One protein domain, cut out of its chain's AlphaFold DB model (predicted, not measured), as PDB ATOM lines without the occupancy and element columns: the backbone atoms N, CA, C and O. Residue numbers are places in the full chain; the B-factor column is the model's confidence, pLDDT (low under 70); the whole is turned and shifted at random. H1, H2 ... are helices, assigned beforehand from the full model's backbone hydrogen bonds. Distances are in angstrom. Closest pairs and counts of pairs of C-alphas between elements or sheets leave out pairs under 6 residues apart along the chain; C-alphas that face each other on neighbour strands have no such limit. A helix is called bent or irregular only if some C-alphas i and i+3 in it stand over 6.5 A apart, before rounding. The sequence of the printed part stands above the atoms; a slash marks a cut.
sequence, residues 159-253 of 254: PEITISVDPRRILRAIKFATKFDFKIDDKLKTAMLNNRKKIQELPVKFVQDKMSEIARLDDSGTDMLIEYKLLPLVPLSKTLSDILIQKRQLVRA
ATOM      1  N   PRO A 159      56.037 -88.431  84.430       98.00
ATOM      2  CA  PRO A 159      55.659 -87.051  84.722       98.00
ATOM      3  C   PRO A 159      55.445 -86.741  86.207       98.00
ATOM      4  O   PRO A 159      55.672 -85.609  86.631       98.00
ATOM      5  N   GLU A 160      55.045 -87.732  87.011       97.38
ATOM      6  CA  GLU A 160      54.905 -87.577  88.464       97.38
ATOM      7  C   GLU A 160      56.258 -87.239  89.115       97.38
ATOM      8  O   GLU A 160      56.342 -86.324  89.936       97.38
ATOM      9  N   ILE A 161      57.341 -87.904  88.686       96.44
ATOM     10  CA  ILE A 161      58.708 -87.605  89.141       96.44
ATOM     11  C   ILE A 161      59.100 -86.212  88.651       96.44
ATOM     12  O   ILE A 161      59.465 -85.359  89.459       96.44
ATOM     13  N   THR A 162      58.942 -85.941  87.353       96.75
ATOM     14  CA  THR A 162      59.297 -84.655  86.737       96.75
ATOM     15  C   THR A 162      58.638 -83.468  87.450       96.75
ATOM     16  O   THR A 162      59.313 -82.479  87.728       96.75
ATOM     17  N   ILE A 163      57.342 -83.548  87.768       97.44
ATOM     18  CA  ILE A 163      56.605 -82.477  88.457       97.44
ATOM     19  C   ILE A 163      56.967 -82.400  89.944       97.44
ATOM     20  O   ILE A 163      56.978 -81.307  90.507       97.44
ATOM     21  N   SER A 164      57.265 -83.531  90.592       95.50
ATOM     22  CA  SER A 164      57.688 -83.536  91.998       95.50
ATOM     23  C   SER A 164      59.010 -82.800  92.224       95.50
ATOM     24  O   SER A 164      59.181 -82.182  93.269       95.50
ATOM     25  N   VAL A 165      59.900 -82.830  91.225       95.12
ATOM     26  CA  VAL A 165      61.180 -82.112  91.233       95.12
ATOM     27  C   VAL A 165      60.966 -80.606  91.133       95.12
ATOM     28  O   VAL A 165      61.620 -79.844  91.840       95.12
ATOM     29  N   ASP A 166      60.064 -80.163  90.253       95.94
ATOM     30  CA  ASP A 166      59.760 -78.744  90.098       95.94
ATOM     31  C   ASP A 166      58.312 -78.506  89.620       95.94
ATOM     32  O   ASP A 166      58.010 -78.695  88.433       95.94
ATOM     33  N   PRO A 167      57.407 -78.004  90.488       97.06
ATOM     34  CA  PRO A 167      56.022 -77.739  90.104       97.06
ATOM     35  C   PRO A 167      55.885 -76.600  89.082       97.06
ATOM     36  O   PRO A 167      54.850 -76.502  88.413       97.06
ATOM     37  N   ARG A 168      56.929 -75.780  88.859       97.69
ATOM     38  CA  ARG A 168      56.949 -74.777  87.773       97.69
ATOM     39  C   ARG A 168      56.780 -75.430  86.401       97.69
ATOM     40  O   ARG A 168      56.292 -74.778  85.473       97.69
ATOM     41  N   ARG A 169      57.129 -76.715  86.264       97.94
ATOM     42  CA  ARG A 169      56.997 -77.480  85.017       97.94
ATOM     43  C   ARG A 169      55.546 -77.615  84.547       97.94
ATOM     44  O   ARG A 169      55.332 -77.703  83.345       97.94
ATOM     45  N   ILE A 170      54.549 -77.498  85.432       98.56
ATOM     46  CA  ILE A 170      53.128 -77.468  85.036       98.56
ATOM     47  C   ILE A 170      52.833 -76.224  84.179       98.56
ATOM     48  O   ILE A 170      52.285 -76.329  83.085       98.56
ATOM     49  N   LEU A 171      53.249 -75.040  84.641       98.44
ATOM     50  CA  LEU A 171      53.067 -73.790  83.891       98.44
ATOM     51  C   LEU A 171      53.937 -73.771  82.627       98.44
ATOM     52  O   LEU A 171      53.505 -73.275  81.590       98.44
ATOM     53  N   ARG A 172      55.148 -74.345  82.684       98.31
ATOM     54  CA  ARG A 172      56.018 -74.477  81.504       98.31
ATOM     55  C   ARG A 172      55.404 -75.373  80.426       98.31
ATOM     56  O   ARG A 172      55.486 -75.000  79.263       98.31
ATOM     57  N   ALA A 173      54.770 -76.490  80.795       98.69
ATOM     58  CA  ALA A 173      54.102 -77.384  79.847       98.69
ATOM     59  C   ALA A 173      53.024 -76.635  79.056       98.69
ATOM     60  O   ALA A 173      53.047 -76.648  77.831       98.69
ATOM     61  N   ILE A 174      52.154 -75.895  79.756       98.69
ATOM     62  CA  ILE A 174      51.106 -75.078  79.123       98.69
ATOM     63  C   ILE A 174      51.728 -73.989  78.252       98.69
ATOM     64  O   ILE A 174      51.307 -73.797  77.114       98.69
ATOM     65  N   LYS A 175      52.759 -73.293  78.747       98.44
ATOM     66  CA  LYS A 175      53.445 -72.249  77.978       98.44
ATOM     67  C   LYS A 175      54.020 -72.789  76.672       98.44
ATOM     68  O   LYS A 175      53.862 -72.139  75.644       98.44
ATOM     69  N   PHE A 176      54.686 -73.942  76.696       98.25
ATOM     70  CA  PHE A 176      55.261 -74.537  75.490       98.25
ATOM     71  C   PHE A 176      54.203 -75.111  74.552       98.25
ATOM     72  O   PHE A 176      54.298 -74.861  73.355       98.25
ATOM     73  N   ALA A 177      53.184 -75.789  75.088       98.50
ATOM     74  CA  ALA A 177      52.027 -76.240  74.320       98.50
ATOM     75  C   ALA A 177      51.382 -75.070  73.562       98.50
ATOM     76  O   ALA A 177      51.199 -75.142  72.355       98.50
ATOM     77  N   THR A 178      51.168 -73.944  74.247       98.06
ATOM     78  CA  THR A 178      50.615 -72.718  73.648       98.06
ATOM     79  C   THR A 178      51.569 -72.099  72.623       98.06
ATOM     80  O   THR A 178      51.163 -71.730  71.531       98.06
ATOM     81  N   LYS A 179      52.856 -71.960  72.971       96.88
ATOM     82  CA  LYS A 179      53.850 -71.276  72.128       96.88
ATOM     83  C   LYS A 179      54.084 -71.997  70.800       96.88
ATOM     84  O   LYS A 179      54.325 -71.332  69.797       96.88
ATOM     85  N   PHE A 180      54.115 -73.325  70.824       96.19
ATOM     86  CA  PHE A 180      54.479 -74.144  69.669       96.19
ATOM     87  C   PHE A 180      53.279 -74.828  69.009       96.19
ATOM     88  O   PHE A 180      53.485 -75.559  68.048       96.19
ATOM     89  N   ASP A 181      52.058 -74.590  69.504       96.88
ATOM     90  CA  ASP A 181      50.839 -75.307  69.099       96.88
ATOM     91  C   ASP A 181      50.979 -76.835  69.252       96.88
ATOM     92  O   ASP A 181      50.658 -77.634  68.374       96.88
ATOM     93  N   PHE A 182      51.551 -77.252  70.386       98.31
ATOM     94  CA  PHE A 182      51.787 -78.655  70.717       98.31
ATOM     95  C   PHE A 182      50.706 -79.184  71.661       98.31
ATOM     96  O   PHE A 182      50.194 -78.475  72.529       98.31
ATOM     97  N   LYS A 183      50.415 -80.479  71.561       98.50
ATOM     98  CA  LYS A 183      49.557 -81.204  72.501       98.50
ATOM     99  C   LYS A 183      50.354 -81.626  73.730       98.50
ATOM    100  O   LYS A 183      51.540 -81.916  73.643       98.50
ATOM    101  N   ILE A 184      49.695 -81.705  74.880       98.75
ATOM    102  CA  ILE A 184      50.285 -82.263  76.103       98.75
ATOM    103  C   ILE A 184      49.980 -83.761  76.144       98.75
ATOM    104  O   ILE A 184      48.823 -84.147  75.988       98.75
ATOM    105  N   ASP A 185      51.007 -84.590  76.351       98.44
ATOM    106  CA  ASP A 185      50.869 -86.042  76.511       98.44
ATOM    107  C   ASP A 185      49.875 -86.399  77.629       98.44
ATOM    108  O   ASP A 185      49.878 -85.773  78.691       98.44
ATOM    109  N   ASP A 186      49.040 -87.420  77.423       98.44
ATOM    110  CA  ASP A 186      47.967 -87.767  78.362       98.44
ATOM    111  C   ASP A 186      48.490 -88.102  79.766       98.44
ATOM    112  O   ASP A 186      47.887 -87.693  80.763       98.44
ATOM    113  N   LYS A 187      49.642 -88.782  79.878       98.38
ATOM    114  CA  LYS A 187      50.234 -89.094  81.189       98.38
ATOM    115  C   LYS A 187      50.699 -87.821  81.883       98.38
ATOM    116  O   LYS A 187      50.509 -87.676  83.092       98.38
ATOM    117  N   LEU A 188      51.282 -86.890  81.124       98.62
ATOM    118  CA  LEU A 188      51.680 -85.585  81.644       98.62
ATOM    119  C   LEU A 188      50.454 -84.771  82.071       98.62
ATOM    120  O   LEU A 188      50.437 -84.251  83.184       98.62
ATOM    121  N   LYS A 189      49.394 -84.733  81.258       98.56
ATOM    122  CA  LYS A 189      48.129 -84.073  81.606       98.56
ATOM    123  C   LYS A 189      47.552 -84.623  82.912       98.56
ATOM    124  O   LYS A 189      47.206 -83.845  83.803       98.56
ATOM    125  N   THR A 190      47.483 -85.946  83.067       98.56
ATOM    126  CA  THR A 190      47.016 -86.575  84.311       98.56
ATOM    127  C   THR A 190      47.877 -86.165  85.507       98.56
ATOM    128  O   THR A 190      47.332 -85.718  86.518       98.56
ATOM    129  N   ALA A 191      49.205 -86.229  85.389       98.50
ATOM    130  CA  ALA A 191      50.105 -85.849  86.475       98.50
ATOM    131  C   ALA A 191      49.999 -84.356  86.835       98.50
ATOM    132  O   ALA A 191      49.984 -84.000  88.017       98.50
ATOM    133  N   MET A 192      49.846 -83.473  85.842       98.56
ATOM    134  CA  MET A 192      49.590 -82.045  86.054       98.56
ATOM    135  C   MET A 192      48.302 -81.825  86.849       98.56
ATOM    136  O   MET A 192      48.301 -81.059  87.810       98.56
ATOM    137  N   LEU A 193      47.215 -82.518  86.500       98.12
ATOM    138  CA  LEU A 193      45.945 -82.407  87.219       98.12
ATOM    139  C   LEU A 193      46.052 -82.922  88.658       98.12
ATOM    140  O   LEU A 193      45.521 -82.269  89.559       98.12
ATOM    141  N   ASN A 194      46.747 -84.039  88.880       98.19
ATOM    142  CA  ASN A 194      46.969 -84.612  90.211       98.19
ATOM    143  C   ASN A 194      47.791 -83.677  91.109       98.19
ATOM    144  O   ASN A 194      47.495 -83.528  92.294       98.19
ATOM    145  N   ASN A 195      48.785 -82.998  90.533       97.88
ATOM    146  CA  ASN A 195      49.746 -82.178  91.270       97.88
ATOM    147  C   ASN A 195      49.473 -80.671  91.205       97.88
ATOM    148  O   ASN A 195      50.231 -79.905  91.794       97.88
ATOM    149  N   ARG A 196      48.406 -80.210  90.536       97.00
ATOM    150  CA  ARG A 196      48.165 -78.776  90.277       97.00
ATOM    151  C   ARG A 196      48.273 -77.877  91.507       97.00
ATOM    152  O   ARG A 196      48.783 -76.768  91.407       97.00
ATOM    153  N   LYS A 197      47.852 -78.365  92.681       97.62
ATOM    154  CA  LYS A 197      47.914 -77.610  93.942       97.62
ATOM    155  C   LYS A 197      49.343 -77.279  94.387       97.62
ATOM    156  O   LYS A 197      49.517 -76.268  95.053       97.62
ATOM    157  N   LYS A 198      50.360 -78.038  93.959       96.81
ATOM    158  CA  LYS A 198      51.775 -77.736  94.245       96.81
ATOM    159  C   LYS A 198      52.222 -76.386  93.685       96.81
ATOM    160  O   LYS A 198      53.173 -75.797  94.175       96.81
ATOM    161  N   ILE A 199      51.511 -75.836  92.696       96.31
ATOM    162  CA  ILE A 199      51.762 -74.469  92.215       96.31
ATOM    163  C   ILE A 199      51.599 -73.436  93.343       96.31
ATOM    164  O   ILE A 199      52.256 -72.403  93.310       96.31
ATOM    165  N   GLN A 200      50.772 -73.710  94.357       96.00
ATOM    166  CA  GLN A 200      50.572 -72.818  95.504       96.00
ATOM    167  C   GLN A 200      51.792 -72.754  96.440       96.00
ATOM    168  O   GLN A 200      51.860 -71.860  97.277       96.00
ATOM    169  N   GLU A 201      52.755 -73.670  96.292       95.88
ATOM    170  CA  GLU A 201      54.038 -73.647  97.010       95.88
ATOM    171  C   GLU A 201      55.016 -72.632  96.390       95.88
ATOM    172  O   GLU A 201      56.000 -72.241  97.015       95.88
ATOM    173  N   LEU A 202      54.749 -72.184  95.159       96.81
ATOM    174  CA  LEU A 202      55.559 -71.193  94.461       96.81
ATOM    175  C   LEU A 202      55.192 -69.765  94.898       96.81
ATOM    176  O   LEU A 202      54.043 -69.502  95.264       96.81
ATOM    177  N   PRO A 203      56.117 -68.792  94.775       97.12
ATOM    178  CA  PRO A 203      55.795 -67.393  95.019       97.12
ATOM    179  C   PRO A 203      54.609 -66.933  94.163       97.12
ATOM    180  O   PRO A 203      54.637 -67.041  92.936       97.12
ATOM    181  N   VAL A 204      53.583 -66.358  94.798       96.38
ATOM    182  CA  VAL A 204      52.339 -65.932  94.122       96.38
ATOM    183  C   VAL A 204      52.625 -65.050  92.906       96.38
ATOM    184  O   VAL A 204      52.055 -65.260  91.836       96.38
ATOM    185  N   LYS A 205      53.559 -64.101  93.044       95.62
ATOM    186  CA  LYS A 205      53.955 -63.195  91.961       95.62
ATOM    187  C   LYS A 205      54.529 -63.945  90.753       95.62
ATOM    188  O   LYS A 205      54.161 -63.641  89.624       95.62
ATOM    189  N   PHE A 206      55.355 -64.966  90.984       95.88
ATOM    190  CA  PHE A 206      55.888 -65.809  89.914       95.88
ATOM    191  C   PHE A 206      54.761 -66.526  89.159       95.88
ATOM    192  O   PHE A 206      54.721 -66.488  87.929       95.88
ATOM    193  N   VAL A 207      53.823 -67.147  89.884       97.44
ATOM    194  CA  VAL A 207      52.693 -67.870  89.273       97.44
ATOM    195  C   VAL A 207      51.839 -66.920  88.436       97.44
ATOM    196  O   VAL A 207      51.539 -67.216  87.280       97.44
ATOM    197  N   GLN A 208      51.512 -65.750  88.987       96.12
ATOM    198  CA  GLN A 208      50.770 -64.699  88.294       96.12
ATOM    199  C   GLN A 208      51.456 -64.247  87.004       96.12
ATOM    200  O   GLN A 208      50.794 -64.109  85.972       96.12
ATOM    201  N   ASP A 209      52.768 -64.014  87.047       95.88
ATOM    202  CA  ASP A 209      53.530 -63.563  85.884       95.88
ATOM    203  C   ASP A 209      53.557 -64.641  84.800       95.88
ATOM    204  O   ASP A 209      53.291 -64.341  83.636       95.88
ATOM    205  N   LYS A 210      53.746 -65.913  85.172       97.31
ATOM    206  CA  LYS A 210      53.718 -67.026  84.213       97.31
ATOM    207  C   LYS A 210      52.340 -67.275  83.613       97.31
ATOM    208  O   LYS A 210      52.253 -67.478  82.408       97.31
ATOM    209  N   MET A 211      51.265 -67.193  84.395       97.06
ATOM    210  CA  MET A 211      49.902 -67.258  83.850       97.06
ATOM    211  C   MET A 211      49.607 -66.084  82.911       97.06
ATOM    212  O   MET A 211      49.003 -66.278  81.861       97.06
ATOM    213  N   SER A 212      50.079 -64.880  83.248       95.81
ATOM    214  CA  SER A 212      49.927 -63.699  82.390       95.81
ATOM    215  C   SER A 212      50.728 -63.834  81.091       95.81
ATOM    216  O   SER A 212      50.252 -63.428  80.039       95.81
ATOM    217  N   GLU A 213      51.938 -64.400  81.138       96.00
ATOM    218  CA  GLU A 213      52.714 -64.741  79.939       96.00
ATOM    219  C   GLU A 213      51.953 -65.732  79.050       96.00
ATOM    220  O   GLU A 213      51.813 -65.473  77.862       96.00
ATOM    221  N   ILE A 214      51.430 -66.822  79.622       97.25
ATOM    222  CA  ILE A 214      50.655 -67.839  78.893       97.25
ATOM    223  C   ILE A 214      49.423 -67.217  78.227       97.25
ATOM    224  O   ILE A 214      49.227 -67.383  77.029       97.25
ATOM    225  N   ALA A 215      48.628 -66.453  78.979       95.38
ATOM    226  CA  ALA A 215      47.385 -65.863  78.483       95.38
ATOM    227  C   ALA A 215      47.599 -64.827  77.363       95.38
ATOM    228  O   ALA A 215      46.680 -64.558  76.587       95.38
ATOM    229  N   ARG A 216      48.798 -64.231  77.274       95.00
ATOM    230  CA  ARG A 216      49.175 -63.314  76.187       95.00
ATOM    231  C   ARG A 216      49.601 -64.023  74.906       95.00
ATOM    232  O   ARG A 216      49.576 -63.373  73.868       95.00
ATOM    233  N   LEU A 217      50.034 -65.283  74.979       94.19
ATOM    234  CA  LEU A 217      50.522 -66.008  73.805       94.19
ATOM    235  C   LEU A 217      49.382 -66.310  72.836       94.19
ATOM    236  O   LEU A 217      49.469 -65.942  71.673       94.19
ATOM    237  N   ASP A 218      48.331 -66.960  73.334       93.00
ATOM    238  CA  ASP A 218      47.185 -67.383  72.533       93.00
ATOM    239  C   ASP A 218      45.975 -67.706  73.435       93.00
ATOM    240  O   ASP A 218      46.110 -67.842  74.656       93.00
ATOM    241  N   ASP A 219      44.776 -67.797  72.855       92.50
ATOM    242  CA  ASP A 219      43.553 -68.188  73.569       92.50
ATOM    243  C   ASP A 219      43.621 -69.626  74.103       92.50
ATOM    244  O   ASP A 219      43.174 -69.866  75.228       92.50
ATOM    245  N   SER A 220      44.272 -70.542  73.377       94.69
ATOM    246  CA  SER A 220      44.482 -71.934  73.806       94.69
ATOM    247  C   SER A 220      45.227 -72.040  75.143       94.69
ATOM    248  O   SER A 220      44.925 -72.906  75.968       94.69
ATOM    249  N   GLY A 221      46.154 -71.114  75.411       95.62
ATOM    250  CA  GLY A 221      46.856 -71.020  76.687       95.62
ATOM    251  C   GLY A 221      45.919 -70.681  77.837       95.62
ATOM    252  O   GLY A 221      45.961 -71.325  78.888       95.62
ATOM    253  N   THR A 222      45.035 -69.702  77.636       94.81
ATOM    254  CA  THR A 222      44.003 -69.365  78.622       94.81
ATOM    255  C   THR A 222      43.033 -70.525  78.831       94.81
ATOM    256  O   THR A 222      42.705 -70.842  79.976       94.81
ATOM    257  N   ASP A 223      42.610 -71.187  77.754       94.62
ATOM    258  CA  ASP A 223      41.703 -72.331  77.828       94.62
ATOM    259  C   ASP A 223      42.315 -73.479  78.639       94.62
ATOM    260  O   ASP A 223      41.649 -74.013  79.524       94.62
ATOM    261  N   MET A 224      43.603 -73.790  78.453       97.12
ATOM    262  CA  MET A 224      44.308 -74.781  79.278       97.12
ATOM    263  C   MET A 224      44.409 -74.364  80.753       97.12
ATOM    264  O   MET A 224      44.229 -75.199  81.642       97.12
ATOM    265  N   LEU A 225      44.664 -73.082  81.050       96.88
ATOM    266  CA  LEU A 225      44.688 -72.582  82.434       96.88
ATOM    267  C   LEU A 225      43.327 -72.761  83.136       96.88
ATOM    268  O   LEU A 225      43.294 -73.058  84.337       96.88
ATOM    269  N   ILE A 226      42.225 -72.600  82.395       94.69
ATOM    270  CA  ILE A 226      40.851 -72.823  82.866       94.69
ATOM    271  C   ILE A 226      40.563 -74.323  83.000       94.69
ATOM    272  O   ILE A 226      40.172 -74.778  84.076       94.69
ATOM    273  N   GLU A 227      40.789 -75.103  81.937       94.56
ATOM    274  CA  GLU A 227      40.513 -76.544  81.880       94.56
ATOM    275  C   GLU A 227      41.235 -77.281  83.013       94.56
ATOM    276  O   GLU A 227      40.650 -78.126  83.697       94.56
ATOM    277  N   TYR A 228      42.497 -76.922  83.266       96.25
ATOM    278  CA  TYR A 228      43.315 -77.567  84.293       96.25
ATOM    279  C   TYR A 228      43.100 -76.968  85.685       96.25
ATOM    280  O   TYR A 228      43.733 -77.401  86.652       96.25
ATOM    281  N   LYS A 229      42.160 -76.021  85.813       95.50
ATOM    282  CA  LYS A 229      41.744 -75.381  87.066       95.50
ATOM    283  C   LYS A 229      42.925 -74.758  87.808       95.50
ATOM    284  O   LYS A 229      43.062 -74.941  89.019       95.50
ATOM    285  N   LEU A 230      43.794 -74.063  87.071       96.06
ATOM    286  CA  LEU A 230      44.977 -73.418  87.638       96.06
ATOM    287  C   LEU A 230      44.690 -71.989  88.095       96.06
ATOM    288  O   LEU A 230      45.212 -71.578  89.127       96.06
ATOM    289  N   LEU A 231      43.839 -71.253  87.371       94.31
ATOM    290  CA  LEU A 231      43.497 -69.860  87.695       94.31
ATOM    291  C   LEU A 231      42.990 -69.663  89.137       94.31
ATOM    292  O   LEU A 231      43.460 -68.729  89.781       94.31
ATOM    293  N   PRO A 232      42.133 -70.539  89.704       93.50
ATOM    294  CA  PRO A 232      41.632 -70.354  91.068       93.50
ATOM    295  C   PRO A 232      42.653 -70.668  92.173       93.50
ATOM    296  O   PRO A 232      42.350 -70.490  93.350       93.50
ATOM    297  N   LEU A 233      43.838 -71.196  91.838       94.38
ATOM    298  CA  LEU A 233      44.820 -71.629  92.841       94.38
ATOM    299  C   LEU A 233      45.562 -70.457  93.493       94.38
ATOM    300  O   LEU A 233      46.060 -70.599  94.610       94.38
ATOM    301  N   VAL A 234      45.642 -69.311  92.819       92.81
ATOM    302  CA  VAL A 234      46.264 -68.091  93.341       92.81
ATOM    303  C   VAL A 234      45.413 -66.872  92.979       92.81
ATOM    304  O   VAL A 234      44.684 -66.915  91.990       92.81
ATOM    305  N   PRO A 235      45.499 -65.759  93.731       92.88
ATOM    306  CA  PRO A 235      44.833 -64.521  93.339       92.88
ATOM    307  C   PRO A 235      45.245 -64.091  91.927       92.88
ATOM    308  O   PRO A 235      46.432 -64.115  91.593       92.88
ATOM    309  N   LEU A 236      44.289 -63.651  91.109       91.88
ATOM    310  CA  LEU A 236      44.584 -63.141  89.771       91.88
ATOM    311  C   LEU A 236      45.322 -61.800  89.861       91.88
ATOM    312  O   LEU A 236      44.978 -60.935  90.669       91.88
ATOM    313  N   SER A 237      46.333 -61.608  89.013       92.25
ATOM    314  CA  SER A 237      46.937 -60.285  88.843       92.25
ATOM    315  C   SER A 237      45.975 -59.372  88.085       92.25
ATOM    316  O   SER A 237      45.167 -59.845  87.286       92.25
ATOM    317  N   LYS A 238      46.101 -58.049  88.266       91.31
ATOM    318  CA  LYS A 238      45.332 -57.074  87.475       91.31
ATOM    319  C   LYS A 238      45.464 -57.352  85.974       91.31
ATOM    320  O   LYS A 238      44.467 -57.415  85.270       91.31
ATOM    321  N   THR A 239      46.687 -57.595  85.511       90.25
ATOM    322  CA  THR A 239      46.954 -57.867  84.098       90.25
ATOM    323  C   THR A 239      46.260 -59.127  83.594       90.25
ATOM    324  O   THR A 239      45.701 -59.109  82.503       90.25
ATOM    325  N   LEU A 240      46.280 -60.212  84.369       90.50
ATOM    326  CA  LEU A 240      45.600 -61.445  83.987       90.50
ATOM    327  C   LEU A 240      44.082 -61.245  83.956       90.50
ATOM    328  O   LEU A 240      43.441 -61.654  82.995       90.50
ATOM    329  N   SER A 241      43.519 -60.552  84.948       91.06
ATOM    330  CA  SER A 241      42.099 -60.188  84.961       91.06
ATOM    331  C   SER A 241      41.704 -59.368  83.731       91.06
ATOM    332  O   SER A 241      40.711 -59.693  83.084       91.06
ATOM    333  N   ASP A 242      42.497 -58.359  83.361       90.75
ATOM    334  CA  ASP A 242      42.241 -57.516  82.187       90.75
ATOM    335  C   ASP A 242      42.229 -58.350  80.890       90.75
ATOM    336  O   ASP A 242      41.319 -58.204  80.071       90.75
ATOM    337  N   ILE A 243      43.181 -59.280  80.732       89.06
ATOM    338  CA  ILE A 243      43.234 -60.204  79.585       89.06
ATOM    339  C   ILE A 243      41.984 -61.097  79.550       89.06
ATOM    340  O   ILE A 243      41.336 -61.217  78.510       89.06
ATOM    341  N   LEU A 244      41.608 -61.695  80.684       89.31
ATOM    342  CA  LEU A 244      40.438 -62.576  80.780       89.31
ATOM    343  C   LEU A 244      39.122 -61.842  80.478       89.31
ATOM    344  O   LEU A 244      38.212 -62.429  79.890       89.31
ATOM    345  N   ILE A 245      39.011 -60.566  80.861       88.25
ATOM    346  CA  ILE A 245      37.857 -59.715  80.541       88.25
ATOM    347  C   ILE A 245      37.810 -59.428  79.040       88.25
ATOM    348  O   ILE A 245      36.764 -59.626  78.420       88.25
ATOM    349  N   GLN A 246      38.931 -59.007  78.447       86.44
ATOM    350  CA  GLN A 246      39.022 -58.719  77.010       86.44
ATOM    351  C   GLN A 246      38.638 -59.938  76.165       86.44
ATOM    352  O   GLN A 246      37.876 -59.808  75.207       86.44
ATOM    353  N   LYS A 247      39.083 -61.128  76.576       84.81
ATOM    354  CA  LYS A 247      38.770 -62.405  75.920       84.81
ATOM    355  C   LYS A 247      37.386 -62.971  76.273       84.81
ATOM    356  O   LYS A 247      37.014 -64.033  75.786       84.81
ATOM    357  N   ARG A 248      36.594 -62.289  77.117       82.62
ATOM    358  CA  ARG A 248      35.281 -62.751  77.634       82.62
ATOM    359  C   ARG A 248      35.332 -64.125  78.325       82.62
ATOM    360  O   ARG A 248      34.335 -64.841  78.374       82.62
ATOM    361  N   GLN A 249      36.482 -64.482  78.891       79.06
ATOM    362  CA  GLN A 249      36.740 -65.764  79.552       79.06
ATOM    363  C   GLN A 249      36.679 -65.672  81.086       79.06
ATOM    364  O   GLN A 249      36.670 -66.706  81.748       79.06
ATOM    365  N   LEU A 250      36.574 -64.469  81.671       73.56
ATOM    366  CA  LEU A 250      36.608 -64.282  83.130       73.56
ATOM    367  C   LEU A 250      35.554 -65.115  83.885       73.56
ATOM    368  O   LEU A 250      35.863 -65.691  84.918       73.56
ATOM    369  N   VAL A 251      34.331 -65.230  83.358       71.31
ATOM    370  CA  VAL A 251      33.250 -65.995  84.016       71.31
ATOM    371  C   VAL A 251      33.540 -67.500  84.039       71.31
ATOM    372  O   VAL A 251      33.096 -68.187  84.943       71.31
ATOM    373  N   ARG A 252      34.291 -68.019  83.058       72.56
ATOM    374  CA  ARG A 252      34.735 -69.424  83.036       72.56
ATOM    375  C   ARG A 252      35.960 -69.664  83.925       72.56
ATOM    376  O   ARG A 252      36.247 -70.809  84.254       72.56
ATOM    377  N   ALA A 253      36.702 -68.603  84.237       67.50
ATOM    378  CA  ALA A 253      37.942 -68.647  85.004       67.50
ATOM    379  C   ALA A 253      37.739 -68.652  86.528       67.50
ATOM    380  O   ALA A 253      38.662 -69.047  87.245       67.50
TER     381      ALA A 253
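This is residues 159 to 253 of the 254 residues of the protein "PolyA_pol domain-containing protein" of marine sediment metagenome (UniProt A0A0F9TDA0). Three helices, H2, H4 and H6, stand in a curved row and run roughly the same way, with H2 and H4 side by side; H5 folds back from H4 and packs on both H2 and H4. The kinked H3 meets H2 near the first end of H2, with H1 beside H3 at one extreme of the domain; H6 and the short H7 lie toward the other extreme. The 95 printed residues include seven named helices, H1 to H7 in chain order, and no named strand; the class is all helix. The whole is compact, with a radius of gyration of the C-alphas of 12.3 A and spans of 37 by 28 by 19 A.

H1 is residues 159 to 165, beginning at C-alpha 159 (55.659, -87.051, 84.722). H2 is residues 168 to 180, 18.3 A from first to last C-alpha. H3, residues 186 to 201, is the longest at 24.2 A; it is irregular, with a kink of 52 degrees near residue 194 and C-alphas 194 and 197 lying 8.0 A apart. H4, residues 204 to 217, is 20.4 A long and begins at C-alpha 204 (52.339, -65.932, 94.122). H5 is residues 219 to 227, H6 residues 238 to 246, and H7 residues 250 to 253, ending at C-alpha 253 (37.942, -68.647, 85.004).

H2 is the hub, touching four helices. H1 and H2 only just touch, only at the corner, with 3 pairs of C-alphas within 8 A, the closest being Ile 163 and Arg 169 at 6.1 A. H1 touches H3 at a shallow tilt of 23 degrees, closest at the C-alphas of Pro 159 and Leu 188, 5.2 A. Residues 168 to 170 of H2 touch residues 192 to 199 of H3, closest at C-alphas 170 and 192, 5.9 A. H2 and H4 touch at a shallow tilt of 12 degrees, the same way, closest at C-alphas 175 and 214, 5.3 A. H5 touches residues 174 to 178 of H2, closest at C-alphas 178 and 221, 5.1 A. H4 and H5 form a hairpin at a steep tilt of 45 degrees, closest at C-alphas 215 and 222, 4.9 A. H4 touches H6 at a shallow tilt of 31 degrees, the same way, closest at C-alphas 212 and 240, 5.1 A. H6 and H7 only just touch, only at the corner, with 3 pairs within 8 A, the closest being C-alphas 244 and 250 at 4.8 A. H2 and H6 are apart. Every O i to N i+4 pair is within hydrogen-bond range in H1, H2, H4, H5 and H6, against 7 of 12 in H3; H7 is too short for one.

The C-alphas farthest apart, those of Ile 161 and Gln 246, are 37.0 A apart. The printed part has no cut and no long link. Mean pLDDT of the printed part is 94.4; residue 253 alone is under 70.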